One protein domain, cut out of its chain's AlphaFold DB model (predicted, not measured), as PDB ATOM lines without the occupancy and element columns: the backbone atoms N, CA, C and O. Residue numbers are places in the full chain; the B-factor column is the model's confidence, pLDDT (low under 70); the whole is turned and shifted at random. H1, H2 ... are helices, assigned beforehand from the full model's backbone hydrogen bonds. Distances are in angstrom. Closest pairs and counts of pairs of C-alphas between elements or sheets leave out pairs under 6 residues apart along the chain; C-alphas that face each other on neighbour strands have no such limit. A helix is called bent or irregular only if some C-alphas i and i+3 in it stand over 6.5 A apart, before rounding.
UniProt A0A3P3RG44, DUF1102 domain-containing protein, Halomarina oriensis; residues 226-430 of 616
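Overview. This is residues 226 to 430 of the 616 residues of the protein "DUF1102 domain-containing protein" of Halomarina oriensis (UniProt A0A3P3RG44). Going along the printed part, you first meet a wide head, in which H1 and H3 cross and H2 and H4 pack on H1; then the long helix H6 with H7 and H8; and from there a narrower arm of short helices, H9 to H14, that makes much of the length. In the arm the chain runs back and forth between two rows, H9, H11 and H13 in one and H10, H12 and H14 in the other. The printed part has 205 residues with fourteen named helices, H1 to H14 in chain order, and no named strand; its class is all helix. It is only just compact, close to loose, with a radius of gyration of the C-alphas of 19.7 A, and elongated, spanning 64 by 34 by 31 A.

Arrangement. Start at H1, residues 226 to 241, with a kink of 71 degrees near residue 235; it is irregular, C-alphas 236 and 239 being 9.5 A apart. It touches H2, residues 251 to 254, the closest C-alphas being those of Ala 230 and Glu 253 at 5.6 A. It touches H3, residues 257 to 268, at a steep tilt of 51 degrees, closest at C-alphas 235 and 262, 3.9 A. With residues 227 to 232 alone it touches H4, residues 273 to 287, closest at C-alphas 228 and 283, 4.5 A. H5, residues 294 to 300, touches no helix but is near H3. H6, residues 310 to 326, touches H3, closest at C-alphas 264 and 316, 6.7 A. H6, H7, residues 328 to 341, and H8, residues 348 to 358, form an up and down bundle, each running against the one before; H6 and H7 only just touch, only at the corner, with 3 pairs of C-alphas within 8 A. H7 is irregular, C-alphas 329 and 332 being 7.6 A apart. H8 is the hub, touching H6, H7, H9, residues 361 to 368, and H10, residues 373 to 381; H8 and H9 form a helical hairpin, closest at C-alphas 356 and 364, 4.5 A. H11, residues 386 to 394, touches H9, closest at C-alphas 362 and 386, 6.0 A, and H13, residues 412 to 420, closest at C-alphas 392 and 416, 6.0 A. H12, residues 399 to 407, touches H14, residues 425 to 430, closest at C-alphas 401 and 425, 6.7 A. Every O i to N i+4 pair is within hydrogen-bond range in H5, H6 and H9 to H14; the counts are 10 of 12 in H1, 7 of 8 in H3, 10 of 11 in H4, 8 of 10 in H7 and 6 of 7 in H8, and H2 is too short for such a pair.

Along the chain. Find C-alpha 226 at (40.917, 28.175, -35.158), where H1 begins. H3 measures 17.4 A from first to last C-alpha, H4 21.9 A and H7 20.0 A. H6, the longest with 17 residues, runs 24.8 A from C-alpha 310 at (36.349, 60.276, -38.123). H14 ends at C-alpha 430, (-0.736, 52.331, -18.562).

Size, cuts and confidence. The two C-alphas farthest apart, of Ile 273 and Glu 421, are 65.3 A apart. The printed part has no cut, and no link is long. The mean pLDDT of the printed part is 70.2; 87 residues are under 70, among them residues 268 to 314 and 339 to 354.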
ATOM      1  N   THR A 226      41.206  27.615 -33.825       68.81
ATOM      2  CA  THR A 226      40.917  28.175 -35.158       68.81
ATOM      3  C   THR A 226      40.655  29.683 -35.095       68.81
ATOM      4  O   THR A 226      41.099  30.416 -35.975       68.81
ATOM      5  N   ALA A 227      39.999  30.169 -34.034       68.25
ATOM      6  CA  ALA A 227      39.721  31.596 -33.839       68.25
ATOM      7  C   ALA A 227      41.005  32.403 -33.584       68.25
ATOM      8  O   ALA A 227      41.199  33.481 -34.150       68.25
ATOM      9  N   VAL A 228      41.920  31.845 -32.782       67.12
ATOM     10  CA  VAL A 228      43.243  32.435 -32.521       67.12
ATOM     11  C   VAL A 228      44.040  32.570 -33.808       67.12
ATOM     12  O   VAL A 228      44.544  33.647 -34.126       67.12
ATOM     13  N   LYS A 229      44.120  31.472 -34.565       73.25
ATOM     14  CA  LYS A 229      44.849  31.421 -35.827       73.25
ATOM     15  C   LYS A 229      44.303  32.452 -36.817       73.25
ATOM     16  O   LYS A 229      45.074  33.270 -37.309       73.25
ATOM     17  N   ALA A 230      42.983  32.486 -37.011       80.94
ATOM     18  CA  ALA A 230      42.334  33.451 -37.892       80.94
ATOM     19  C   ALA A 230      42.620  34.906 -37.473       80.94
ATOM     20  O   ALA A 230      42.938  35.734 -38.323       80.94
ATOM     21  N   THR A 231      42.586  35.217 -36.170       76.12
ATOM     22  CA  THR A 231      42.889  36.570 -35.660       76.12
ATOM     23  C   THR A 231      44.328  36.988 -35.959       76.12
ATOM     24  O   THR A 231      44.562  38.095 -36.442       76.12
ATOM     25  N   ILE A 232      45.301  36.104 -35.718       73.19
ATOM     26  CA  ILE A 232      46.719  36.380 -35.996       73.19
ATOM     27  C   ILE A 232      46.951  36.543 -37.503       73.19
ATOM     28  O   ILE A 232      47.637  37.472 -37.925       73.19
ATOM     29  N   GLU A 233      46.360  35.679 -38.326       77.81
ATOM     30  CA  GLU A 233      46.500  35.752 -39.782       77.81
ATOM     31  C   GLU A 233      45.869  37.028 -40.351       77.81
ATOM     32  O   GLU A 233      46.470  37.686 -41.202       77.81
ATOM     33  N   GLY A 234      44.707  37.434 -39.839       81.75
ATOM     34  CA  GLY A 234      44.095  38.712 -40.191       81.75
ATOM     35  C   GLY A 234      44.970  39.902 -39.790       81.75
ATOM     36  O   GLY A 234      45.108  40.850 -40.564       81.75
ATOM     37  N   ALA A 235      45.606  39.839 -38.615       79.25
ATOM     38  CA  ALA A 235      46.466  40.904 -38.102       79.25
ATOM     39  C   ALA A 235      47.787  41.039 -38.867       79.25
ATOM     40  O   ALA A 235      48.246  42.148 -39.124       79.25
ATOM     41  N   LEU A 236      48.397  39.927 -39.265       76.44
ATOM     42  CA  LEU A 236      49.678  39.947 -39.970       76.44
ATOM     43  C   LEU A 236      49.514  40.200 -41.467       76.44
ATOM     44  O   LEU A 236      50.309  40.926 -42.063       76.44
ATOM     45  N   TYR A 237      48.493  39.601 -42.080       81.12
ATOM     46  CA  TYR A 237      48.386  39.551 -43.536       81.12
ATOM     47  C   TYR A 237      47.276  40.438 -44.089       81.12
ATOM     48  O   TYR A 237      47.365  40.844 -45.246       81.12
ATOM     49  N   GLY A 238      46.276  40.814 -43.286       84.31
ATOM     50  CA  GLY A 238      45.243  41.764 -43.691       84.31
ATOM     51  C   GLY A 238      44.642  41.443 -45.065       84.31
ATOM     52  O   GLY A 238      44.343  40.300 -45.403       84.31
ATOM     53  N   ASN A 239      44.583  42.461 -45.922       84.81
ATOM     54  CA  ASN A 239      44.140  42.312 -47.307       84.81
ATOM     55  C   ASN A 239      44.989  41.341 -48.148       84.81
ATOM     56  O   ASN A 239      44.485  40.812 -49.134       84.81
ATOM     57  N   ALA A 240      46.263  41.132 -47.810       85.38
ATOM     58  CA  ALA A 240      47.153  40.263 -48.573       85.38
ATOM     59  C   ALA A 240      46.817  38.776 -48.395       85.38
ATOM     60  O   ALA A 240      47.257  37.979 -49.217       85.38
ATOM     61  N   GLY A 241      46.054  38.408 -47.361       83.31
ATOM     62  CA  GLY A 241      45.557  37.047 -47.173       83.31
ATOM     63  C   GLY A 241      44.118  36.810 -47.641       83.31
ATOM     64  O   GLY A 241      43.683  35.664 -47.668       83.31
ATOM     65  N   MET A 242      43.375  37.856 -48.018       87.88
ATOM     66  CA  MET A 242      42.023  37.710 -48.574       87.88
ATOM     67  C   MET A 242      42.047  37.073 -49.980       87.88
ATOM     68  O   MET A 242      43.103  37.060 -50.621       87.88
ATOM     69  N   PRO A 243      40.909  36.558 -50.489       85.94
ATOM     70  CA  PRO A 243      40.819  36.016 -51.844       85.94
ATOM     71  C   PRO A 243      41.414  36.968 -52.894       85.94
ATOM     72  O   PRO A 243      41.150  38.166 -52.888       85.94
ATOM     73  N   GLY A 244      42.275  36.441 -53.773       80.06
ATOM     74  CA  GLY A 244      43.001  37.243 -54.770       80.06
ATOM     75  C   GLY A 244      44.204  38.036 -54.230       80.06
ATOM     76  O   GLY A 244      44.802  38.811 -54.977       80.06
ATOM     77  N   GLY A 245      44.562  37.854 -52.955       82.81
ATOM     78  CA  GLY A 245      45.732  38.444 -52.306       82.81
ATOM     79  C   GLY A 245      47.061  37.739 -52.616       82.81
ATOM     80  O   GLY A 245      47.140  36.809 -53.417       82.81
ATOM     81  N   LEU A 246      48.133  38.206 -51.968       84.00
ATOM     82  CA  LEU A 246      49.501  37.699 -52.145       84.00
ATOM     83  C   LEU A 246      49.708  36.310 -51.511       84.00
ATOM     84  O   LEU A 246      50.559  35.547 -51.969       84.00
ATOM     85  N   PHE A 247      48.950  35.987 -50.461       79.50
ATOM     86  CA  PHE A 247      49.056  34.743 -49.701       79.50
ATOM     87  C   PHE A 247      47.803  33.882 -49.887       79.50
ATOM     88  O   PHE A 247      46.684  34.386 -49.868       79.50
ATOM     89  N   ASN A 248      47.992  32.571 -50.051       74.06
ATOM     90  CA  ASN A 248      46.914  31.629 -50.355       74.06
ATOM     91  C   ASN A 248      46.452  30.885 -49.087       74.06
ATOM     92  O   ASN A 248      46.896  29.765 -48.826       74.06
ATOM     93  N   PHE A 249      45.603  31.527 -48.279       80.56
ATOM     94  CA  PHE A 249      44.970  30.913 -47.100       80.56
ATOM     95  C   PHE A 249      43.677  30.173 -47.465       80.56
ATOM     96  O   PHE A 249      43.098  30.387 -48.532       80.56
ATOM     97  N   THR A 250      43.196  29.287 -46.584       77.75
ATOM     98  CA  THR A 250      41.947  28.558 -46.855       77.75
ATOM     99  C   THR A 250      40.729  29.464 -46.680       77.75
ATOM    100  O   THR A 250      40.680  30.289 -45.770       77.75
ATOM    101  N   ALA A 251      39.693  29.270 -47.506       77.00
ATOM    102  CA  ALA A 251      38.461  30.062 -47.436       77.00
ATOM    103  C   ALA A 251      37.798  30.016 -46.045       77.00
ATOM    104  O   ALA A 251      37.234  31.010 -45.601       77.00
ATOM    105  N   SER A 252      37.896  28.891 -45.332       77.62
ATOM    106  CA  SER A 252      37.369  28.731 -43.969       77.62
ATOM    107  C   SER A 252      38.105  29.557 -42.912       77.62
ATOM    108  O   SER A 252      37.501  29.918 -41.908       77.62
ATOM    109  N   GLU A 253      39.391  29.852 -43.116       77.06
ATOM    110  CA  GLU A 253      40.186  30.665 -42.187       77.06
ATOM    111  C   GLU A 253      39.894  32.154 -42.392       77.06
ATOM    112  O   GLU A 253      39.601  32.869 -41.435       77.06
ATOM    113  N   VAL A 254      39.878  32.610 -43.649       86.38
ATOM    114  CA  VAL A 254      39.727  34.038 -43.982       86.38
ATOM    115  C   VAL A 254      38.282  34.548 -43.927       86.38
ATOM    116  O   VAL A 254      38.062  35.741 -43.716       86.38
ATOM    117  N   SER A 255      37.296  33.651 -44.062       86.56
ATOM    118  CA  SER A 255      35.862  33.960 -43.898       86.56
ATOM    119  C   SER A 255      35.385  33.913 -42.442       86.56
ATOM    120  O   SER A 255      34.195  34.075 -42.174       86.56
ATOM    121  N   SER A 256      36.295  33.714 -41.483       85.56
ATOM    122  CA  SER A 256      35.977  33.787 -40.060       85.56
ATOM    123  C   SER A 256      35.828  35.246 -39.591       85.56
ATOM    124  O   SER A 256      36.685  36.073 -39.917       85.56
ATOM    125  N   PRO A 257      34.834  35.580 -38.743       79.94
ATOM    126  CA  PRO A 257      34.745  36.900 -38.104       79.94
ATOM    127  C   PRO A 257      35.997  37.276 -37.290       79.94
ATOM    128  O   PRO A 257      36.341  38.450 -37.161       79.94
ATOM    129  N   PHE A 258      36.734  36.280 -36.791       80.62
ATOM    130  CA  PHE A 258      38.003  36.482 -36.092       80.62
ATOM    131  C   PHE A 258      39.131  36.933 -37.032       80.62
ATOM    132  O   PHE A 258      39.983  37.723 -36.632       80.62
ATOM    133  N   TYR A 259      39.108  36.526 -38.306       84.88
ATOM    134  CA  TYR A 259      40.028  37.061 -39.313       84.88
ATOM    135  C   TYR A 259      39.774  38.547 -39.556       84.88
ATOM    136  O   TYR A 259      40.713  39.344 -39.579       84.88
ATOM    137  N   LEU A 260      38.498  38.941 -39.654       83.31
ATOM    138  CA  LEU A 260      38.101  40.347 -39.717       83.31
ATOM    139  C   LEU A 260      38.610  41.122 -38.491       83.31
ATOM    140  O   LEU A 260      39.212  42.175 -38.677       83.31
ATOM    141  N   LEU A 261      38.464  40.591 -37.268       76.81
ATOM    142  CA  LEU A 261      39.041  41.204 -36.061       76.81
ATOM    143  C   LEU A 261      40.548  41.452 -36.212       76.81
ATOM    144  O   LEU A 261      41.015  42.555 -35.936       76.81
ATOM    145  N   GLY A 262      41.291  40.463 -36.709       77.44
ATOM    146  CA  GLY A 262      42.710  40.607 -37.019       77.44
ATOM    147  C   GLY A 262      42.993  41.764 -37.982       77.44
ATOM    148  O   GLY A 262      43.837  42.614 -37.699       77.44
ATOM    149  N   GLN A 263      42.253  41.856 -39.091       82.12
ATOM    150  CA  GLN A 263      42.431  42.950 -40.055       82.12
ATOM    151  C   GLN A 263      42.185  44.326 -39.426       82.12
ATOM    152  O   GLN A 263      42.893  45.287 -39.738       82.12
ATOM    153  N   LEU A 264      41.198  44.423 -38.530       76.50
ATOM    154  CA  LEU A 264      40.924  45.648 -37.785       76.50
ATOM    155  C   LEU A 264      42.084  45.972 -36.833       76.50
ATOM    156  O   LEU A 264      42.490  47.123 -36.778       76.50
ATOM    157  N   ILE A 265      42.679  44.984 -36.156       71.75
ATOM    158  CA  ILE A 265      43.857  45.189 -35.296       71.75
ATOM    159  C   ILE A 265      45.032  45.777 -36.096       71.75
ATOM    160  O   ILE A 265      45.575  46.816 -35.714       71.75
ATOM    161  N   ASN A 266      45.365  45.178 -37.244       73.06
ATOM    162  CA  ASN A 266      46.462  45.630 -38.113       73.06
ATOM    163  C   ASN A 266      46.320  47.098 -38.540       73.06
ATOM    164  O   ASN A 266      47.283  47.862 -38.562       73.06
ATOM    165  N   ALA A 267      45.094  47.511 -38.873       71.88
ATOM    166  CA  ALA A 267      44.823  48.851 -39.380       71.88
ATOM    167  C   ALA A 267      45.034  49.966 -38.339       71.88
ATOM    168  O   ALA A 267      45.166  51.133 -38.712       71.88
ATOM    169  N   PHE A 268      45.068  49.632 -37.048       63.81
ATOM    170  CA  PHE A 268      45.200  50.606 -35.960       63.81
ATOM    171  C   PHE A 268      46.502  50.467 -35.177       63.81
ATOM    172  O   PHE A 268      46.982  51.468 -34.645       63.81
ATOM    173  N   ALA A 269      47.068  49.263 -35.136       59.97
ATOM    174  CA  ALA A 269      48.349  48.948 -34.529       59.97
ATOM    175  C   ALA A 269      49.140  48.052 -35.501       59.97
ATOM    176  O   ALA A 269      49.057  46.825 -35.410       59.97
ATOM    177  N   PRO A 270      49.890  48.645 -36.455       57.16
ATOM    178  CA  PRO A 270      50.735  47.889 -37.374       57.16
ATOM    179  C   PRO A 270      51.695  46.983 -36.589       57.16
ATOM    180  O   PRO A 270      52.114  47.360 -35.490       57.16
ATOM    181  N   PRO A 271      52.076  45.812 -37.121       51.56
ATOM    182  CA  PRO A 271      52.774  44.786 -36.355       51.56
ATOM    183  C   PRO A 271      54.128  45.284 -35.823       51.56
ATOM    184  O   PRO A 271      55.116  45.367 -36.550       51.56
ATOM    185  N   ALA A 272      54.173  45.578 -34.523       52.62
ATOM    186  CA  ALA A 272      55.391  45.629 -33.721       52.62
ATOM    187  C   ALA A 272      55.540  44.304 -32.955       52.62
ATOM    188  O   ALA A 272      54.550  43.628 -32.676       52.62
ATOM    189  N   ILE A 273      56.770  43.929 -32.585       46.09
ATOM    190  CA  ILE A 273      57.074  42.651 -31.905       46.09
ATOM    191  C   ILE A 273      56.252  42.475 -30.605       46.09
ATOM    192  O   ILE A 273      55.903  41.350 -30.258       46.09
ATOM    193  N   SER A 274      55.861  43.571 -29.941       47.56
ATOM    194  CA  SER A 274      54.994  43.573 -28.751       47.56
ATOM    195  C   SER A 274      53.522  43.228 -29.027       47.56
ATOM    196  O   SER A 274      52.855  42.665 -28.172       47.56
ATOM    197  N   VAL A 275      53.004  43.493 -30.230       51.69
ATOM    198  CA  VAL A 275      51.600  43.200 -30.588       51.69
ATOM    199  C   VAL A 275      51.384  41.694 -30.763       51.69
ATOM    200  O   VAL A 275      50.293  41.180 -30.539       51.69
ATOM    201  N   VAL A 276      52.434  40.950 -31.124       51.00
ATOM    202  CA  VAL A 276      52.368  39.493 -31.308       51.00
ATOM    203  C   VAL A 276      52.215  38.762 -29.970       51.00
ATOM    204  O   VAL A 276      51.493  37.766 -29.919       51.00
ATOM    205  N   SER A 277      52.832  39.250 -28.884       52.31
ATOM    206  CA  SER A 277      52.587  38.710 -27.538       52.31
ATOM    207  C   SER A 277      51.161  38.987 -27.078       52.31
ATOM    208  O   SER A 277      50.496  38.063 -26.619       52.31
ATOM    209  N   ASP A 278      50.652  40.195 -27.316       55.16
ATOM    210  CA  ASP A 278      49.293  40.581 -26.920       55.16
ATOM    211  C   ASP A 278      48.227  39.801 -27.715       55.16
ATOM    212  O   ASP A 278      47.219  39.363 -27.161       55.16
ATOM    213  N   LEU A 279      48.473  39.547 -29.006       54.38
ATOM    214  CA  LEU A 279      47.632  38.707 -29.868       54.38
ATOM    215  C   LEU A 279      47.663  37.225 -29.473       54.38
ATOM    216  O   LEU A 279      46.646  36.533 -29.559       54.38
ATOM    217  N   ARG A 280      48.826  36.723 -29.049       57.53
ATOM    218  CA  ARG A 280      48.976  35.348 -28.561       57.53
ATOM    219  C   ARG A 280      48.235  35.162 -27.239       57.53
ATOM    220  O   ARG A 280      47.501  34.188 -27.097       57.53
ATOM    221  N   ASP A 281      48.389  36.102 -26.312       57.66
ATOM    222  CA  ASP A 281      47.759  36.050 -24.994       57.66
ATOM    223  C   ASP A 281      46.231  36.244 -25.112       57.66
ATOM    224  O   ASP A 281      45.458  35.545 -24.454       57.66
ATOM    225  N   LEU A 282      45.765  37.092 -26.039       57.56
ATOM    226  CA  LEU A 282      44.363  37.157 -26.475       57.56
ATOM    227  C   LEU A 282      43.855  35.798 -26.968       57.56
ATOM    228  O   LEU A 282      42.764  35.358 -26.598       57.56
ATOM    229  N   GLY A 283      44.651  35.134 -27.801       52.84
ATOM    230  CA  GLY A 283      44.323  33.828 -28.341       52.84
ATOM    231  C   GLY A 283      44.147  32.759 -27.263       52.84
ATOM    232  O   GLY A 283      43.166  32.016 -27.270       52.84
ATOM    233  N   SER A 284      45.064  32.714 -26.298       53.16
ATOM    234  CA  SER A 284      44.975  31.809 -25.150       53.16
ATOM    235  C   SER A 284      43.726  32.063 -24.297       53.16
ATOM    236  O   SER A 284      43.069  31.112 -23.884       53.16
ATOM    237  N   ASN A 285      43.329  33.323 -24.101       54.25
ATOM    238  CA  ASN A 285      42.114  33.658 -23.351       54.25
ATOM    239  C   ASN A 285      40.823  33.266 -24.097       54.25
ATOM    240  O   ASN A 285      39.925  32.674 -23.498       54.25
ATOM    241  N   LEU A 286      40.760  33.503 -25.414       52.62
ATOM    242  CA  LEU A 286      39.666  33.033 -26.281       52.62
ATOM    243  C   LEU A 286      39.523  31.505 -26.254       52.62
ATOM    244  O   LEU A 286      38.407  30.987 -26.282       52.62
ATOM    245  N   ALA A 287      40.645  30.785 -26.195       52.00
ATOM    246  CA  ALA A 287      40.664  29.330 -26.188       52.00
ATOM    247  C   ALA A 287      40.180  28.705 -24.869       52.00
ATOM    248  O   ALA A 287      39.535  27.657 -24.890       52.00
ATOM    249  N   ASP A 288      40.452  29.370 -23.747       51.97
ATOM    250  CA  ASP A 288      40.109  28.908 -22.399       51.97
ATOM    251  C   ASP A 288      38.667  29.251 -21.979       51.97
ATOM    252  O   ASP A 288      38.268  28.973 -20.847       51.97
ATOM    253  N   GLY A 289      37.886  29.925 -22.834       45.50
ATOM    254  CA  GLY A 289      36.572  30.471 -22.460       45.50
ATOM    255  C   GLY A 289      36.648  31.557 -21.376       45.50
ATOM    256  O   GLY A 289      35.620  32.038 -20.897       45.50
ATOM    257  N   LYS A 290      37.864  31.967 -20.993       47.00
ATOM    258  CA  LYS A 290      38.126  33.137 -20.165       47.00
ATOM    259  C   LYS A 290      37.879  34.342 -21.044       47.00
ATOM    260  O   LYS A 290      38.739  34.748 -21.819       47.00
ATOM    261  N   ILE A 291      36.688  34.911 -20.940       42.12
ATOM    262  CA  ILE A 291      36.366  36.164 -21.611       42.12
ATOM    263  C   ILE A 291      37.210  37.272 -20.958       42.12
ATOM    264  O   ILE A 291      36.759  38.001 -20.081       42.12
ATOM    265  N   VAL A 292      38.465  37.402 -21.391       43.19
ATOM    266  CA  VAL A 292      39.124  38.698 -21.498       43.19
ATOM    267  C   VAL A 292      38.339  39.373 -22.606       43.19
ATOM    268  O   VAL A 292      38.491  39.028 -23.776       43.19
ATOM    269  N   THR A 293      37.362  40.188 -22.215       48.94
ATOM    270  CA  THR A 293      36.410  40.826 -23.124       48.94
ATOM    271  C   THR A 293      37.169  41.421 -24.308       48.94
ATOM    272  O   THR A 293      38.263  41.958 -24.131       48.94
ATOM    273  N   ILE A 294      36.611  41.325 -25.522       45.22
ATOM    274  CA  ILE A 294      37.163  42.000 -26.712       45.22
ATOM    275  C   ILE A 294      37.515  43.466 -26.361       45.22
ATOM    276  O   ILE A 294      38.531  43.979 -26.806       45.22
ATOM    277  N   GLU A 295      36.764  44.080 -25.443       47.28
ATOM    278  CA  GLU A 295      37.086  45.294 -24.678       47.28
ATOM    279  C   GLU A 295      38.556  45.424 -24.210       47.28
ATOM    280  O   GLU A 295      39.209  46.388 -24.587       47.28
ATOM    281  N   ASN A 296      39.115  44.496 -23.426       47.41
ATOM    282  CA  ASN A 296      40.487  44.599 -22.895       47.41
ATOM    283  C   ASN A 296      41.549  44.560 -24.002       47.41
ATOM    284  O   ASN A 296      42.602  45.182 -23.885       47.41
ATOM    285  N   VAL A 297      41.248  43.866 -25.095       48.91
ATOM    286  CA  VAL A 297      42.110  43.759 -26.276       48.91
ATOM    287  C   VAL A 297      42.017  45.018 -27.122       48.91
ATOM    288  O   VAL A 297      43.033  45.577 -27.517       48.91
ATOM    289  N   LEU A 298      40.808  45.525 -27.353       48.44
ATOM    290  CA  LEU A 298      40.595  46.775 -28.074       48.44
ATOM    291  C   LEU A 298      41.154  47.983 -27.303       48.44
ATOM    292  O   LEU A 298      41.690  48.904 -27.918       48.44
ATOM    293  N   ILE A 299      41.061  47.981 -25.971       48.97
ATOM    294  CA  ILE A 299      41.652  49.001 -25.093       48.97
ATOM    295  C   ILE A 299      43.177  48.872 -25.081       48.97
ATOM    296  O   ILE A 299      43.862  49.870 -25.305       48.97
ATOM    297  N   GLY A 300      43.710  47.662 -24.874       46.34
ATOM    298  CA  GLY A 300      45.154  47.401 -24.831       46.34
ATOM    299  C   GLY A 300      45.873  47.724 -26.143       46.34
ATOM    300  O   GLY A 300      46.992  48.225 -26.126       46.34
ATOM    301  N   LEU A 301      45.200  47.529 -27.280       48.66
ATOM    302  CA  LEU A 301      45.729  47.817 -28.617       48.66
ATOM    303  C   LEU A 301      45.454  49.257 -29.099       48.66
ATOM    304  O   LEU A 301      45.827  49.608 -30.218       48.66
ATOM    305  N   GLY A 302      44.779  50.101 -28.306       46.91
ATOM    306  CA  GLY A 302      44.448  51.481 -28.699       46.91
ATOM    307  C   GLY A 302      43.437  51.588 -29.854       46.91
ATOM    308  O   GLY A 302      43.389  52.599 -30.564       46.91
ATOM    309  N   LEU A 303      42.629  50.542 -30.054       49.06
ATOM    310  CA  LEU A 303      41.603  50.426 -31.094       49.06
ATOM    311  C   LEU A 303      40.325  51.210 -30.776       49.06
ATOM    312  O   LEU A 303      39.536  51.446 -31.688       49.06
ATOM    313  N   ILE A 304      40.120  51.648 -29.527       51.28
ATOM    314  CA  ILE A 304      39.045  52.589 -29.186       51.28
ATOM    315  C   ILE A 304      39.483  53.995 -29.622       51.28
ATOM    316  O   ILE A 304      40.381  54.579 -29.008       51.28
ATOM    317  N   PRO A 305      38.888  54.581 -30.676       45.16
ATOM    318  CA  PRO A 305      39.221  55.940 -31.055       45.16
ATOM    319  C   PRO A 305      38.779  56.899 -29.942       45.16
ATOM    320  O   PRO A 305      37.586  57.090 -29.715       45.16
ATOM    321  N   VAL A 306      39.743  57.558 -29.292       40.97
ATOM    322  CA  VAL A 306      39.485  58.801 -28.551       40.97
ATOM    323  C   VAL A 306      38.802  59.771 -29.524       40.97
ATOM    324  O   VAL A 306      39.181  59.820 -30.695       40.97
ATOM    325  N   VAL A 307      37.788  60.493 -29.036       42.31
ATOM    326  CA  VAL A 307      36.706  61.271 -29.697       42.31
ATOM    327  C   VAL A 307      37.056  62.073 -30.984       42.31
ATOM    328  O   VAL A 307      36.163  62.535 -31.690       42.31
ATOM    329  N   GLY A 308      38.323  62.205 -31.376       40.97
ATOM    330  CA  GLY A 308      38.805  63.088 -32.437       40.97
ATOM    331  C   GLY A 308      39.048  62.528 -33.848       40.97
ATOM    332  O   GLY A 308      39.552  63.298 -34.659       40.97
ATOM    333  N   ASN A 309      38.757  61.266 -34.215       50.00
ATOM    334  CA  ASN A 309      39.189  60.771 -35.544       50.00
ATOM    335  C   ASN A 309      38.132  60.030 -36.392       50.00
ATOM    336  O   ASN A 309      38.104  58.801 -36.471       50.00
ATOM    337  N   LEU A 310      37.299  60.792 -37.118       49.03
ATOM    338  CA  LEU A 310      36.349  60.276 -38.123       49.03
ATOM    339  C   LEU A 310      37.019  59.476 -39.261       49.03
ATOM    340  O   LEU A 310      36.356  58.641 -39.883       49.03
ATOM    341  N   GLN A 311      38.306  59.704 -39.551       56.25
ATOM    342  CA  GLN A 311      38.999  58.952 -40.601       56.25
ATOM    343  C   GLN A 311      39.199  57.484 -40.218       56.25
ATOM    344  O   GLN A 311      39.005  56.611 -41.059       56.25
ATOM    345  N   LYS A 312      39.442  57.189 -38.934       61.66
ATOM    346  CA  LYS A 312      39.552  55.808 -38.437       61.66
ATOM    347  C   LYS A 312      38.246  55.019 -38.607       61.66
ATOM    348  O   LYS A 312      38.274  53.848 -38.961       61.66
ATOM    349  N   VAL A 313      37.094  55.678 -38.461       60.81
ATOM    350  CA  VAL A 313      35.771  55.073 -38.725       60.81
ATOM    351  C   VAL A 313      35.569  54.771 -40.212       60.81
ATOM    352  O   VAL A 313      34.928  53.785 -40.570       60.81
ATOM    353  N   THR A 314      36.133  55.601 -41.089       69.00
ATOM    354  CA  THR A 314      36.082  55.377 -42.541       69.00
ATOM    355  C   THR A 314      36.921  54.164 -42.945       69.00
ATOM    356  O   THR A 314      36.487  53.394 -43.798       69.00
ATOM    357  N   GLU A 315      38.071  53.951 -42.304       72.19
ATOM    358  CA  GLU A 315      38.905  52.764 -42.527       72.19
ATOM    359  C   GLU A 315      38.275  51.483 -41.963       72.19
ATOM    360  O   GLU A 315      38.217  50.490 -42.684       72.19
ATOM    361  N   LEU A 316      37.686  51.518 -40.755       71.88
ATOM    362  CA  LEU A 316      36.884  50.394 -40.230       71.88
ATOM    363  C   LEU A 316      35.812  49.987 -41.230       71.88
ATOM    364  O   LEU A 316      35.708  48.825 -41.607       71.88
ATOM    365  N   ARG A 317      35.055  50.976 -41.714       73.38
ATOM    366  CA  ARG A 317      34.013  50.749 -42.706       73.38
ATOM    367  C   ARG A 317      34.570  50.075 -43.954       73.38
ATOM    368  O   ARG A 317      33.987  49.091 -44.378       73.38
ATOM    369  N   LYS A 318      35.658  50.589 -44.538       80.94
ATOM    370  CA  LYS A 318      36.252  50.022 -45.761       80.94
ATOM    371  C   LYS A 318      36.682  48.570 -45.567       80.94
ATOM    372  O   LYS A 318      36.398  47.748 -46.431       80.94
ATOM    373  N   ILE A 319      37.352  48.267 -44.453       82.69
ATOM    374  CA  ILE A 319      37.826  46.915 -44.133       82.69
ATOM    375  C   ILE A 319      36.633  45.969 -43.993       82.69
ATOM    376  O   ILE A 319      36.599  44.925 -44.639       82.69
ATOM    377  N   THR A 320      35.618  46.364 -43.220       79.06
ATOM    378  CA  THR A 320      34.432  45.535 -42.999       79.06
ATOM    379  C   THR A 320      33.607  45.351 -44.270       79.06
ATOM    380  O   THR A 320      33.232  44.224 -44.574       79.06
ATOM    381  N   THR A 321      33.341  46.410 -45.044       80.38
ATOM    382  CA  THR A 321      32.574  46.286 -46.298       80.38
ATOM    383  C   THR A 321      33.296  45.407 -47.297       80.38
ATOM    384  O   THR A 321      32.681  44.513 -47.857       80.38
ATOM    385  N   LYS A 322      34.612  45.589 -47.452       86.25
ATOM    386  CA  LYS A 322      35.404  44.768 -48.364       86.25
ATOM    387  C   LYS A 322      35.381  43.294 -47.957       86.25
ATOM    388  O   LYS A 322      35.226  42.437 -48.813       86.25
ATOM    389  N   TRP A 323      35.493  42.996 -46.665       88.19
ATOM    390  CA  TRP A 323      35.392  41.620 -46.179       88.19
ATOM    391  C   TRP A 323      34.006  41.012 -46.447       88.19
ATOM    392  O   TRP A 323      33.915  39.876 -46.903       88.19
ATOM    393  N   MET A 324      32.924  41.762 -46.217       85.31
ATOM    394  CA  MET A 324      31.557  41.284 -46.480       85.31
ATOM    395  C   MET A 324      31.266  41.114 -47.976       85.31
ATOM    396  O   MET A 324      30.532  40.199 -48.338       85.31
ATOM    397  N   ASP A 325      31.848  41.955 -48.835       86.44
ATOM    398  CA  ASP A 325      31.735  41.831 -50.292       86.44
ATOM    399  C   ASP A 325      32.398  40.533 -50.794       86.44
ATOM    400  O   ASP A 325      31.861  39.870 -51.681       86.44
ATOM    401  N   GLU A 326      33.528  40.136 -50.195       88.56
ATOM    402  CA  GLU A 326      34.223  38.872 -50.498       88.56
ATOM    403  C   GLU A 326      33.521  37.644 -49.895       88.56
ATOM    404  O   GLU A 326      33.560  36.552 -50.467       88.56
ATOM    405  N   PHE A 327      32.830  37.810 -48.761       87.62
ATOM    406  CA  PHE A 327      32.102  36.733 -48.080       87.62
ATOM    407  C   PHE A 327      30.618  37.068 -47.828       87.62
ATOM    408  O   PHE A 327      30.188  37.122 -46.671       87.62
ATOM    409  N   PRO A 328      29.780  37.209 -48.877       81.31
ATOM    410  CA  PRO A 328      28.391  37.648 -48.716       81.31
ATOM    411  C   PRO A 328      27.548  36.724 -47.831       81.31
ATOM    412  O   PRO A 328      26.703  37.186 -47.070       81.31
ATOM    413  N   SER A 329      27.798  35.411 -47.882       82.00
ATOM    414  CA  SER A 329      27.091  34.413 -47.061       82.00
ATOM    415  C   SER A 329      27.451  34.465 -45.573       82.00
ATOM    416  O   SER A 329      26.813  33.783 -44.771       82.00
ATOM    417  N   LYS A 330      28.469  35.248 -45.201       82.44
ATOM    418  CA  LYS A 330      28.955  35.432 -43.829       82.44
ATOM    419  C   LYS A 330      28.729  36.849 -43.295       82.44
ATOM    420  O   LYS A 330      29.142  37.146 -42.177       82.44
ATOM    421  N   ALA A 331      28.050  37.712 -44.054       77.25
ATOM    422  CA  ALA A 331      27.797  39.097 -43.664       77.25
ATOM    423  C   ALA A 331      27.028  39.202 -42.333       77.25
ATOM    424  O   ALA A 331      27.449  39.945 -41.452       77.25
ATOM    425  N   ASP A 332      25.976  38.399 -42.136       71.19
ATOM    426  CA  ASP A 332      25.189  38.401 -40.890       71.19
ATOM    427  C   ASP A 332      26.024  37.977 -39.670       71.19
ATOM    428  O   ASP A 332      25.887  38.539 -38.582       71.19
ATOM    429  N   GLU A 333      26.934  37.016 -39.859       78.50
ATOM    430  CA  GLU A 333      27.856  36.545 -38.821       78.50
ATOM    431  C   GLU A 333      28.833  37.659 -38.419       78.50
ATOM    432  O   GLU A 333      29.053  37.893 -37.232       78.50
ATOM    433  N   ALA A 334      29.357  38.410 -39.395       75.56
ATOM    434  CA  ALA A 334      30.202  39.571 -39.135       75.56
ATOM    435  C   ALA A 334      29.440  40.721 -38.472       75.56
ATOM    436  O   ALA A 334      29.963  41.328 -37.539       75.56
ATOM    437  N   VAL A 335      28.208  41.016 -38.897       72.75
ATOM    438  CA  VAL A 335      27.377  42.049 -38.261       72.75
ATOM    439  C   VAL A 335      27.091  41.682 -36.809       72.75
ATOM    440  O   VAL A 335      27.271  42.529 -35.939       72.75
ATOM    441  N   SER A 336      26.708  40.434 -36.530       70.88
ATOM    442  CA  SER A 336      26.483  39.939 -35.167       70.88
ATOM    443  C   SER A 336      27.757  40.010 -34.320       70.88
ATOM    444  O   SER A 336      27.760  40.590 -33.234       70.88
ATOM    445  N   PHE A 337      28.875  39.514 -34.856       73.88
ATOM    446  CA  PHE A 337      30.174  39.544 -34.188       73.88
ATOM    447  C   PHE A 337      30.623  40.972 -33.852       73.88
ATOM    448  O   PHE A 337      31.027  41.250 -32.722       73.88
ATOM    449  N   LEU A 338      30.515  41.904 -34.802       73.06
ATOM    450  CA  LEU A 338      30.868  43.304 -34.581       73.06
ATOM    451  C   LEU A 338      29.885  43.994 -33.639       73.06
ATOM    452  O   LEU A 338      30.326  44.779 -32.806       73.06
ATOM    453  N   SER A 339      28.585  43.712 -33.741       67.88
ATOM    454  CA  SER A 339      27.558  44.308 -32.876       67.88
ATOM    455  C   SER A 339      27.795  43.940 -31.415       67.88
ATOM    456  O   SER A 339      27.895  44.824 -30.562       67.88
ATOM    457  N   ASN A 340      28.012  42.649 -31.167       64.44
ATOM    458  CA  ASN A 340      28.156  42.090 -29.828       64.44
ATOM    459  C   ASN A 340      29.564  42.268 -29.246       64.44
ATOM    460  O   ASN A 340      29.709  42.355 -28.030       64.44
ATOM    461  N   GLY A 341      30.600  42.317 -30.090       63.91
ATOM    462  CA  GLY A 341      31.999  42.353 -29.655       63.91
ATOM    463  C   GLY A 341      32.691  43.715 -29.742       63.91
ATOM    464  O   GLY A 341      33.617  43.966 -28.976       63.91
ATOM    465  N   LEU A 342      32.278  44.599 -30.658       65.19
ATOM    466  CA  LEU A 342      32.958  45.877 -30.928       65.19
ATOM    467  C   LEU A 342      32.025  47.080 -30.732       65.19
ATOM    468  O   LEU A 342      32.339  47.986 -29.968       65.19
ATOM    469  N   ILE A 343      30.878  47.103 -31.412       68.19
ATOM    470  CA  ILE A 343      29.956  48.247 -31.482       68.19
ATOM    471  C   ILE A 343      29.365  48.575 -30.115       68.19
ATOM    472  O   ILE A 343      29.329  49.755 -29.773       68.19
ATOM    473  N   LYS A 344      28.981  47.565 -29.320       62.66
ATOM    474  CA  LYS A 344      28.483  47.754 -27.944       62.66
ATOM    475  C   LYS A 344      29.483  48.488 -27.031       62.66
ATOM    476  O   LYS A 344      29.088  49.102 -26.048       62.66
ATOM    477  N   HIS A 345      30.772  48.459 -27.369       57.34
ATOM    478  CA  HIS A 345      31.845  49.087 -26.594       57.34
ATOM    479  C   HIS A 345      32.374  50.389 -27.216       57.34
ATOM    480  O   HIS A 345      33.262  51.031 -26.653       57.34
ATOM    481  N   LEU A 346      31.856  50.798 -28.379       57.41
ATOM    482  CA  LEU A 346      32.207  52.071 -29.003       57.41
ATOM    483  C   LEU A 346      31.322  53.197 -28.451       57.41
ATOM    484  O   LEU A 346      30.147  52.970 -28.167       57.41
ATOM    485  N   PRO A 347      31.822  54.448 -28.388       57.22
ATOM    486  CA  PRO A 347      30.968  55.602 -28.124       57.22
ATOM    487  C   PRO A 347      29.752  55.589 -29.055       57.22
ATOM    488  O   PRO A 347      29.907  55.360 -30.258       57.22
ATOM    489  N   SER A 348      28.558  55.872 -28.535       57.81
ATOM    490  CA  SER A 348      27.277  55.705 -29.248       57.81
ATOM    491  C   SER A 348      27.247  56.344 -30.646       57.81
ATOM    492  O   SER A 348      26.757  55.745 -31.602       57.81
ATOM    493  N   GLY A 349      27.856  57.523 -30.818       59.38
ATOM    494  CA  GLY A 349      27.976  58.187 -32.124       59.38
ATOM    495  C   GLY A 349      28.920  57.498 -33.124       59.38
ATOM    496  O   GLY A 349      28.748  57.645 -34.335       59.38
ATOM    497  N   VAL A 350      29.915  56.752 -32.643       60.69
ATOM    498  CA  VAL A 350      30.848  55.950 -33.452       60.69
ATOM    499  C   VAL A 350      30.243  54.579 -33.749       60.69
ATOM    500  O   VAL A 350      30.233  54.168 -34.911       60.69
ATOM    501  N   GLY A 351      29.658  53.929 -32.738       66.50
ATOM    502  CA  GLY A 351      28.931  52.668 -32.879       66.50
ATOM    503  C   GLY A 351      27.784  52.776 -33.886       66.50
ATOM    504  O   GLY A 351      27.692  51.952 -34.786       66.50
ATOM    505  N   ALA A 352      26.996  53.858 -33.844       64.81
ATOM    506  CA  ALA A 352      25.911  54.104 -34.801       64.81
ATOM    507  C   ALA A 352      26.409  54.245 -36.246       64.81
ATOM    508  O   ALA A 352      25.796  53.730 -37.182       64.81
ATOM    509  N   LYS A 353      27.532  54.949 -36.443       64.62
ATOM    510  CA  LYS A 353      28.137  55.132 -37.771       64.62
ATOM    511  C   LYS A 353      28.679  53.823 -38.328       64.62
ATOM    512  O   LYS A 353      28.548  53.601 -39.530       64.62
ATOM    513  N   LEU A 354      29.284  52.993 -37.478       67.31
ATOM    514  CA  LEU A 354      29.784  51.684 -37.874       67.31
ATOM    515  C   LEU A 354      28.620  50.732 -38.161       67.31
ATOM    516  O   LEU A 354      28.553  50.214 -39.270       67.31
ATOM    517  N   LEU A 355      27.656  50.606 -37.242       70.31
ATOM    518  CA  LEU A 355      26.471  49.757 -37.390       70.31
ATOM    519  C   LEU A 355      25.700  50.096 -38.668       70.31
ATOM    520  O   LEU A 355      25.553  49.243 -39.531       70.31
ATOM    521  N   GLY A 356      25.320  51.359 -38.876       66.62
ATOM    522  CA  GLY A 356      24.580  51.768 -40.076       66.62
ATOM    523  C   GLY A 356      25.366  51.659 -41.394       66.62
ATOM    524  O   GLY A 356      24.776  51.784 -42.473       66.62
ATOM    525  N   ALA A 357      26.689  51.475 -41.335       65.62
ATOM    526  CA  ALA A 357      27.524  51.237 -42.507       65.62
ATOM    527  C   ALA A 357      27.654  49.753 -42.861       65.62
ATOM    528  O   ALA A 357      27.881  49.456 -44.035       65.62
ATOM    529  N   VAL A 358      27.525  48.869 -41.872       63.62
ATOM    530  CA  VAL A 358      27.744  47.424 -42.022       63.62
ATOM    531  C   VAL A 358      26.451  46.611 -41.938       63.62
ATOM    532  O   VAL A 358      26.451  45.446 -42.302       63.62
ATOM    533  N   SER A 359      25.350  47.219 -41.494       69.69
ATOM    534  CA  SER A 359      24.059  46.564 -41.315       69.69
ATOM    535  C   SER A 359      23.197  46.531 -42.578       69.69
ATOM    536  O   SER A 359      23.372  47.312 -43.520       69.69
ATOM    537  N   ASP A 360      22.157  45.704 -42.521       69.12
ATOM    538  CA  ASP A 360      21.088  45.639 -43.510       69.12
ATOM    539  C   ASP A 360      20.250  46.937 -43.613       69.12
ATOM    540  O   ASP A 360      20.440  47.938 -42.902       69.12
ATOM    541  N   ALA A 361      19.313  46.953 -44.567       71.06
ATOM    542  CA  ALA A 361      18.496  48.129 -44.853       71.06
ATOM    543  C   ALA A 361      17.581  48.567 -43.684       71.06
ATOM    544  O   ALA A 361      17.511  49.780 -43.445       71.06
ATOM    545  N   PRO A 362      16.885  47.665 -42.958       71.56
ATOM    546  CA  PRO A 362      16.120  48.011 -41.758       71.56
ATOM    547  C   PRO A 362      16.949  48.694 -40.663       71.56
ATOM    548  O   PRO A 362      16.586  49.790 -40.226       71.56
ATOM    549  N   VAL A 363      18.095  48.133 -40.272       71.44
ATOM    550  CA  VAL A 363      18.944  48.712 -39.213       71.44
ATOM    551  C   VAL A 363      19.508  50.073 -39.631       71.44
ATOM    552  O   VAL A 363      19.538  51.032 -38.850       71.44
ATOM    553  N   LYS A 364      19.859  50.222 -40.911       74.94
ATOM    554  CA  LYS A 364      20.291  51.505 -41.475       74.94
ATOM    555  C   LYS A 364      19.190  52.567 -41.422       74.94
ATOM    556  O   LYS A 364      19.488  53.746 -41.217       74.94
ATOM    557  N   LYS A 365      17.922  52.184 -41.613       77.06
ATOM    558  CA  LYS A 365      16.771  53.092 -41.460       77.06
ATOM    559  C   LYS A 365      16.549  53.466 -39.997       77.06
ATOM    560  O   LYS A 365      16.412  54.652 -39.722       77.06
ATOM    561  N   LEU A 366      16.612  52.510 -39.070       76.88
ATOM    562  CA  LEU A 366      16.482  52.775 -37.630       76.88
ATOM    563  C   LEU A 366      17.558  53.751 -37.132       76.88
ATOM    564  O   LEU A 366      17.252  54.721 -36.439       76.88
ATOM    565  N   THR A 367      18.799  53.569 -37.588       73.31
ATOM    566  CA  THR A 367      19.909  54.485 -37.286       73.31
ATOM    567  C   THR A 367      19.634  55.900 -37.822       73.31
ATOM    568  O   THR A 367      19.855  56.891 -37.125       73.31
ATOM    569  N   LYS A 368      19.098  56.026 -39.048       78.25
ATOM    570  CA  LYS A 368      18.688  57.326 -39.620       78.25
ATOM    571  C   LYS A 368      17.534  57.971 -38.855       78.25
ATOM    572  O   LYS A 368      17.508  59.190 -38.717       78.25
ATOM    573  N   GLU A 369      16.608  57.168 -38.340       77.81
ATOM    574  CA  GLU A 369      15.505  57.615 -37.485       77.81
ATOM    575  C   GLU A 369      15.939  57.943 -36.049       77.81
ATOM    576  O   GLU A 369      15.084  58.235 -35.210       77.81
ATOM    577  N   LYS A 370      17.250  57.943 -35.768       80.50
ATOM    578  CA  LYS A 370      17.836  58.223 -34.451       80.50
ATOM    579  C   LYS A 370      17.333  57.269 -33.365       80.50
ATOM    580  O   LYS A 370      17.185  57.673 -32.214       80.50
ATOM    581  N   VAL A 371      17.051  56.016 -33.725       79.12
ATOM    582  CA  VAL A 371      16.875  54.957 -32.729       79.12
ATOM    583  C   VAL A 371      18.255  54.679 -32.107       79.12
ATOM    584  O   VAL A 371      19.212  54.489 -32.863       79.12
ATOM    585  N   PRO A 372      18.398  54.725 -30.770       82.56
ATOM    586  CA  PRO A 372      19.643  54.419 -30.078       82.56
ATOM    587  C   PRO A 372      20.189  53.043 -30.458       82.56
ATOM    588  O   PRO A 372      19.438  52.086 -30.618       82.56
ATOM    589  N   VAL A 373      21.512  52.951 -30.581       69.94
ATOM    590  CA  VAL A 373      22.208  51.716 -30.974       69.94
ATOM    591  C   VAL A 373      21.922  50.581 -29.997       69.94
ATOM    592  O   VAL A 373      21.645  49.472 -30.439       69.94
ATOM    593  N   ASP A 374      21.894  50.878 -28.698       73.00
ATOM    594  CA  ASP A 374      21.616  49.885 -27.656       73.00
ATOM    595  C   ASP A 374      20.215  49.280 -27.800       73.00
ATOM    596  O   ASP A 374      20.031  48.088 -27.576       73.00
ATOM    597  N   ASP A 375      19.235  50.068 -28.256       80.69
ATOM    598  CA  ASP A 375      17.891  49.553 -28.526       80.69
ATOM    599  C   ASP A 375      17.863  48.681 -29.766       80.69
ATOM    600  O   ASP A 375      17.172  47.676 -29.781       80.69
ATOM    601  N   ILE A 376      18.603  49.053 -30.812       77.56
ATOM    602  CA  ILE A 376      18.692  48.245 -32.031       77.56
ATOM    603  C   ILE A 376      19.323  46.885 -31.708       77.56
ATOM    604  O   ILE A 376      18.782  45.867 -32.134       77.56
ATOM    605  N   ILE A 377      20.415  46.870 -30.933       70.62
ATOM    606  CA  ILE A 377      21.071  45.639 -30.469       70.62
ATOM    607  C   ILE A 377      20.095  44.825 -29.618       70.62
ATOM    608  O   ILE A 377      19.866  43.655 -29.900       70.62
ATOM    609  N   LYS A 378      19.427  45.459 -28.650       76.25
ATOM    610  CA  LYS A 378      18.415  44.795 -27.824       76.25
ATOM    611  C   LYS A 378      17.292  44.177 -28.659       76.25
ATOM    612  O   LYS A 378      16.913  43.031 -28.457       76.25
ATOM    613  N   TYR A 379      16.744  44.940 -29.596       80.81
ATOM    614  CA  TYR A 379      15.695  44.483 -30.500       80.81
ATOM    615  C   TYR A 379      16.187  43.309 -31.356       80.81
ATOM    616  O   TYR A 379      15.410  42.398 -31.616       80.81
ATOM    617  N   GLN A 380      17.460  43.289 -31.751       71.88
ATOM    618  CA  GLN A 380      18.065  42.149 -32.437       71.88
ATOM    619  C   GLN A 380      18.135  40.910 -31.532       71.88
ATOM    620  O   GLN A 380      17.676  39.842 -31.937       71.88
ATOM    621  N   ASP A 381      18.658  41.066 -30.314       67.12
ATOM    622  CA  ASP A 381      18.816  39.988 -29.328       67.12
ATOM    623  C   ASP A 381      17.465  39.372 -28.932       67.12
ATOM    624  O   ASP A 381      17.333  38.156 -28.795       67.12
ATOM    625  N   GLU A 382      16.429  40.205 -28.820       63.25
ATOM    626  CA  GLU A 382      15.055  39.782 -28.531       63.25
ATOM    627  C   GLU A 382      14.258  39.375 -29.786       63.25
ATOM    628  O   GLU A 382      13.056  39.107 -29.710       63.25
ATOM    629  N   ASN A 383      14.916  39.296 -30.950       65.38
ATOM    630  CA  ASN A 383      14.324  38.908 -32.232       65.38
ATOM    631  C   ASN A 383      13.076  39.743 -32.606       65.38
ATOM    632  O   ASN A 383      12.075  39.248 -33.140       65.38
ATOM    633  N   VAL A 384      13.120  41.034 -32.288       73.19
ATOM    634  CA  VAL A 384      12.094  42.024 -32.606       73.19
ATOM    635  C   VAL A 384      12.158  42.363 -34.094       73.19
ATOM    636  O   VAL A 384      13.205  42.638 -34.668       73.19
ATOM    637  N   ASN A 385      10.993  42.413 -34.737       79.31
ATOM    638  CA  ASN A 385      10.899  42.779 -36.144       79.31
ATOM    639  C   ASN A 385      11.157  44.290 -36.348       79.31
ATOM    640  O   ASN A 385      10.329  45.126 -35.973       79.31
ATOM    641  N   PHE A 386      12.272  44.641 -36.993       81.88
ATOM    642  CA  PHE A 386      12.665  46.032 -37.253       81.88
ATOM    643  C   PHE A 386      11.700  46.809 -38.156       81.88
ATOM    644  O   PHE A 386      11.480  47.998 -37.917       81.88
ATOM    645  N   ASP A 387      11.062  46.168 -39.138       81.75
ATOM    646  CA  ASP A 387      10.038  46.829 -39.958       81.75
ATOM    647  C   ASP A 387       8.841  47.250 -39.097       81.75
ATOM    648  O   ASP A 387       8.290  48.337 -39.271       81.75
ATOM    649  N   ARG A 388       8.476  46.443 -38.094       84.81
ATOM    650  CA  ARG A 388       7.424  46.804 -37.135       84.81
ATOM    651  C   ARG A 388       7.821  47.993 -36.265       84.81
ATOM    652  O   ARG A 388       6.965  48.830 -35.973       84.81
ATOM    653  N   VAL A 389       9.087  48.080 -35.862       85.81
ATOM    654  CA  VAL A 389       9.612  49.241 -35.128       85.81
ATOM    655  C   VAL A 389       9.478  50.498 -35.992       85.81
ATOM    656  O   VAL A 389       8.861  51.464 -35.549       85.81
ATOM    657  N   LEU A 390       9.943  50.459 -37.244       86.19
ATOM    658  CA  LEU A 390       9.831  51.575 -38.198       86.19
ATOM    659  C   LEU A 390       8.367  51.991 -38.442       86.19
ATOM    660  O   LEU A 390       8.030  53.176 -38.431       86.19
ATOM    661  N   GLU A 391       7.455  51.030 -38.597       86.75
ATOM    662  CA  GLU A 391       6.023  51.315 -38.741       86.75
ATOM    663  C   GLU A 391       5.447  52.042 -37.516       86.75
ATOM    664  O   GLU A 391       4.689  53.002 -37.667       86.75
ATOM    665  N   LEU A 392       5.790  51.615 -36.299       87.56
ATOM    666  CA  LEU A 392       5.329  52.263 -35.068       87.56
ATOM    667  C   LEU A 392       5.887  53.679 -34.922       87.56
ATOM    668  O   LEU A 392       5.144  54.597 -34.562       87.56
ATOM    669  N   ARG A 393       7.160  53.871 -35.273       90.69
ATOM    670  CA  ARG A 393       7.812  55.185 -35.313       90.69
ATOM    671  C   ARG A 393       7.079  56.136 -36.252       90.69
ATOM    672  O   ARG A 393       6.702  57.231 -35.838       90.69
ATOM    673  N   SER A 394       6.750  55.678 -37.463       88.44
ATOM    674  CA  SER A 394       5.955  56.454 -38.429       88.44
ATOM    675  C   SER A 394       4.558  56.835 -37.908       88.44
ATOM    676  O   SER A 394       3.974  57.824 -38.343       88.44
ATOM    677  N   LYS A 395       4.031  56.082 -36.931       84.56
ATOM    678  CA  LYS A 395       2.744  56.325 -36.258       84.56
ATOM    679  C   LYS A 395       2.871  57.175 -34.991       84.56
ATOM    680  O   LYS A 395       1.924  57.234 -34.198       84.56
ATOM    681  N   GLY A 396       4.014  57.828 -34.787       86.56
ATOM    682  CA  GLY A 396       4.261  58.724 -33.659       86.56
ATOM    683  C   GLY A 396       4.450  58.003 -32.326       86.56
ATOM    684  O   GLY A 396       4.203  58.596 -31.279       86.56
ATOM    685  N   VAL A 397       4.830  56.723 -32.345       86.31
ATOM    686  CA  VAL A 397       5.257  56.016 -31.132       86.31
ATOM    687  C   VAL A 397       6.723  56.357 -30.868       86.31
ATOM    688  O   VAL A 397       7.566  56.231 -31.759       86.31
ATOM    689  N   SER A 398       7.024  56.826 -29.656       90.00
ATOM    690  CA  SER A 398       8.384  57.213 -29.266       90.00
ATOM    691  C   SER A 398       9.310  55.991 -29.163       90.00
ATOM    692  O   SER A 398       8.830  54.861 -29.058       90.00
ATOM    693  N   VAL A 399      10.638  56.184 -29.203       86.69
ATOM    694  CA  VAL A 399      11.570  55.058 -28.951       86.69
ATOM    695  C   VAL A 399      11.330  54.529 -27.542       86.69
ATOM    696  O   VAL A 399      11.331  53.328 -27.312       86.69
ATOM    697  N   GLU A 400      11.073  55.437 -26.606       84.56
ATOM    698  CA  GLU A 400      10.823  55.165 -25.201       84.56
ATOM    699  C   GLU A 400       9.620  54.246 -25.012       84.56
ATOM    700  O   GLU A 400       9.684  53.325 -24.205       84.56
ATOM    701  N   ASP A 401       8.550  54.468 -25.774       86.12
ATOM    702  CA  ASP A 401       7.374  53.603 -25.769       86.12
ATOM    703  C   ASP A 401       7.658  52.245 -26.400       86.12
ATOM    704  O   ASP A 401       7.265  51.233 -25.834       86.12
ATOM    705  N   ILE A 402       8.340  52.198 -27.551       86.88
ATOM    706  CA  ILE A 402       8.677  50.921 -28.201       86.88
ATOM    707  C   ILE A 402       9.562  50.086 -27.286       86.88
ATOM    708  O   ILE A 402       9.296  48.902 -27.110       86.88
ATOM    709  N   ARG A 403      10.567  50.711 -26.672       85.75
ATOM    710  CA  ARG A 403      11.438  50.075 -25.692       85.75
ATOM    711  C   ARG A 403      10.631  49.542 -24.514       85.75
ATOM    712  O   ARG A 403      10.724  48.356 -24.265       85.75
ATOM    713  N   PHE A 404       9.759  50.349 -23.905       81.94
ATOM    714  CA  PHE A 404       8.858  49.869 -22.850       81.94
ATOM    715  C   PHE A 404       8.039  48.653 -23.302       81.94
ATOM    716  O   PHE A 404       7.948  47.668 -22.585       81.94
ATOM    717  N   TYR A 405       7.453  48.689 -24.504       77.94
ATOM    718  CA  TYR A 405       6.672  47.554 -24.993       77.94
ATOM    719  C   TYR A 405       7.526  46.297 -25.167       77.94
ATOM    720  O   TYR A 405       7.051  45.208 -24.876       77.94
ATOM    721  N   VAL A 406       8.761  46.436 -25.640       73.56
ATOM    722  CA  VAL A 406       9.702  45.321 -25.769       73.56
ATOM    723  C   VAL A 406      10.118  44.801 -24.383       73.56
ATOM    724  O   VAL A 406       9.970  43.610 -24.133       73.56
ATOM    725  N   ASP A 407      10.498  45.695 -23.462       75.69
ATOM    726  CA  ASP A 407      10.901  45.390 -22.079       75.69
ATOM    727  C   ASP A 407       9.821  44.601 -21.317       75.69
ATOM    728  O   ASP A 407      10.125  43.639 -20.617       75.69
ATOM    729  N   GLU A 408       8.555  44.974 -21.506       65.44
ATOM    730  CA  GLU A 408       7.381  44.344 -20.884       65.44
ATOM    731  C   GLU A 408       6.855  43.131 -21.682       65.44
ATOM    732  O   GLU A 408       5.753  42.630 -21.447       65.44
ATOM    733  N   GLY A 409       7.569  42.686 -22.724       58.66
ATOM    734  CA  GLY A 409       7.143  41.570 -23.577       58.66
ATOM    735  C   GLY A 409       5.812  41.806 -24.321       58.66
ATOM    736  O   GLY A 409       5.139  40.853 -24.758       58.66
ATOM    737  N   ILE A 410       5.406  43.068 -24.477       68.25
ATOM    738  CA  ILE A 410       4.202  43.504 -25.184       68.25
ATOM    739  C   ILE A 410       4.425  43.354 -26.690       68.25
ATOM    740  O   ILE A 410       5.340  43.897 -27.304       68.25
ATOM    741  N   ASN A 411       3.513  42.635 -27.343       69.69
ATOM    742  CA  ASN A 411       3.604  42.378 -28.774       69.69
ATOM    743  C   ASN A 411       3.430  43.681 -29.585       69.69
ATOM    744  O   ASN A 411       2.327  44.226 -29.668       69.69
ATOM    745  N   LEU A 412       4.488  44.136 -30.267       77.56
ATOM    746  CA  LEU A 412       4.457  45.337 -31.121       77.56
ATOM    747  C   LEU A 412       3.420  45.256 -32.258       77.56
ATOM    748  O   LEU A 412       2.948  46.272 -32.777       77.56
ATOM    749  N   GLY A 413       3.016  44.040 -32.628       69.12
ATOM    750  CA  GLY A 413       1.896  43.778 -33.517       69.12
ATOM    751  C   GLY A 413       0.570  44.331 -33.000       69.12
ATOM    752  O   GLY A 413      -0.146  45.017 -33.734       69.12
ATOM    753  N   LEU A 414       0.290  44.080 -31.721       67.19
ATOM    754  CA  LEU A 414      -0.867  44.604 -30.999       67.19
ATOM    755  C   LEU A 414      -0.752  46.117 -30.774       67.19
ATOM    756  O   LEU A 414      -1.729  46.834 -30.964       67.19
ATOM    757  N   VAL A 415       0.437  46.621 -30.438       78.31
ATOM    758  CA  VAL A 415       0.661  48.069 -30.284       78.31
ATOM    759  C   VAL A 415       0.321  48.806 -31.578       78.31
ATOM    760  O   VAL A 415      -0.411  49.795 -31.552       78.31
ATOM    761  N   LYS A 416       0.787  48.303 -32.731       81.81
ATOM    762  CA  LYS A 416       0.486  48.915 -34.038       81.81
ATOM    763  C   LYS A 416      -1.006  48.938 -34.288       81.81
ATOM    764  O   LYS A 416      -1.538  49.952 -34.719       81.81
ATOM    765  N   GLN A 417      -1.663  47.822 -34.008       70.00
ATOM    766  CA  GLN A 417      -3.104  47.711 -34.099       70.00
ATOM    767  C   GLN A 417      -3.784  48.824 -33.277       70.00
ATOM    768  O   GLN A 417      -4.523  49.635 -33.832       70.00
ATOM    769  N   LEU A 418      -3.479  48.946 -31.992       72.00
ATOM    770  CA  LEU A 418      -4.084  49.977 -31.141       72.00
ATOM    771  C   LEU A 418      -3.785  51.402 -31.638       72.00
ATOM    772  O   LEU A 418      -4.656  52.271 -31.594       72.00
ATOM    773  N   ARG A 419      -2.588  51.638 -32.190       83.69
ATOM    774  CA  ARG A 419      -2.248  52.906 -32.857       83.69
ATOM    775  C   ARG A 419      -3.076  53.160 -34.117       83.69
ATOM    776  O   ARG A 419      -3.492  54.298 -34.315       83.69
ATOM    777  N   ASP A 420      -3.333  52.138 -34.934       80.06
ATOM    778  CA  ASP A 420      -4.198  52.217 -36.125       80.06
ATOM    779  C   ASP A 420      -5.646  52.583 -35.759       80.06
ATOM    780  O   ASP A 420      -6.337  53.228 -36.541       80.06
ATOM    781  N   GLU A 421      -6.087  52.222 -34.551       72.00
ATOM    782  CA  GLU A 421      -7.398  52.578 -33.986       72.00
ATOM    783  C   GLU A 421      -7.401  53.926 -33.243       72.00
ATOM    784  O   GLU A 421      -8.413  54.318 -32.671       72.00
ATOM    785  N   GLY A 422      -6.284  54.664 -33.261       75.00
ATOM    786  CA  GLY A 422      -6.178  56.013 -32.701       75.00
ATOM    787  C   GLY A 422      -5.734  56.087 -31.235       75.00
ATOM    788  O   GLY A 422      -5.560  57.189 -30.707       75.00
ATOM    789  N   MET A 423      -5.474  54.959 -30.567       68.75
ATOM    790  CA  MET A 423      -5.113  54.935 -29.143       68.75
ATOM    791  C   MET A 423      -3.731  55.545 -28.889       68.75
ATOM    792  O   MET A 423      -2.751  55.114 -29.483       68.75
ATOM    793  N   LYS A 424      -3.611  56.530 -27.991       76.31
ATOM    794  CA  LYS A 424      -2.330  57.207 -27.696       76.31
ATOM    795  C   LYS A 424      -1.323  56.283 -26.974       76.31
ATOM    796  O   LYS A 424      -1.755  55.526 -26.106       76.31
ATOM    797  N   PRO A 425      -0.003  56.397 -27.232       73.12
ATOM    798  CA  PRO A 425       1.025  55.558 -26.597       73.12
ATOM    799  C   PRO A 425       0.959  55.499 -25.060       73.12
ATOM    800  O   PRO A 425       0.934  54.411 -24.498       73.12
ATOM    801  N   ASN A 426       0.782  56.631 -24.369       67.31
ATOM    802  CA  ASN A 426       0.685  56.644 -22.898       67.31
ATOM    803  C   ASN A 426      -0.495  55.814 -22.354       67.31
ATOM    804  O   ASN A 426      -0.399  55.255 -21.264       67.31
ATOM    805  N   ARG A 427      -1.604  55.700 -23.105       66.94
ATOM    806  CA  ARG A 427      -2.746  54.848 -22.713       66.94
ATOM    807  C   ARG A 427      -2.423  53.368 -22.891       66.94
ATOM    808  O   ARG A 427      -2.809  52.570 -22.045       66.94
ATOM    809  N   ILE A 428      -1.700  53.019 -23.957       69.62
ATOM    810  CA  ILE A 428      -1.219  51.652 -24.202       69.62
ATOM    811  C   ILE A 428      -0.271  51.243 -23.063       69.62
ATOM    812  O   ILE A 428      -0.449  50.177 -22.481       69.62
ATOM    813  N   ARG A 429       0.664  52.129 -22.688       66.88
ATOM    814  CA  ARG A 429       1.625  51.930 -21.591       66.88
ATOM    815  C   ARG A 429       0.942  51.640 -20.247       66.88
ATOM    816  O   ARG A 429       1.244  50.637 -19.619       66.88
ATOM    817  N   PHE A 430      -0.020  52.476 -19.841       56.75
ATOM    818  CA  PHE A 430      -0.736  52.331 -18.562       56.75
ATOM    819  C   PHE A 430      -1.577  51.045 -18.470       56.75
ATOM    820  O   PHE A 430      -1.813  50.542 -17.378       56.75
TER     821      PHE A 430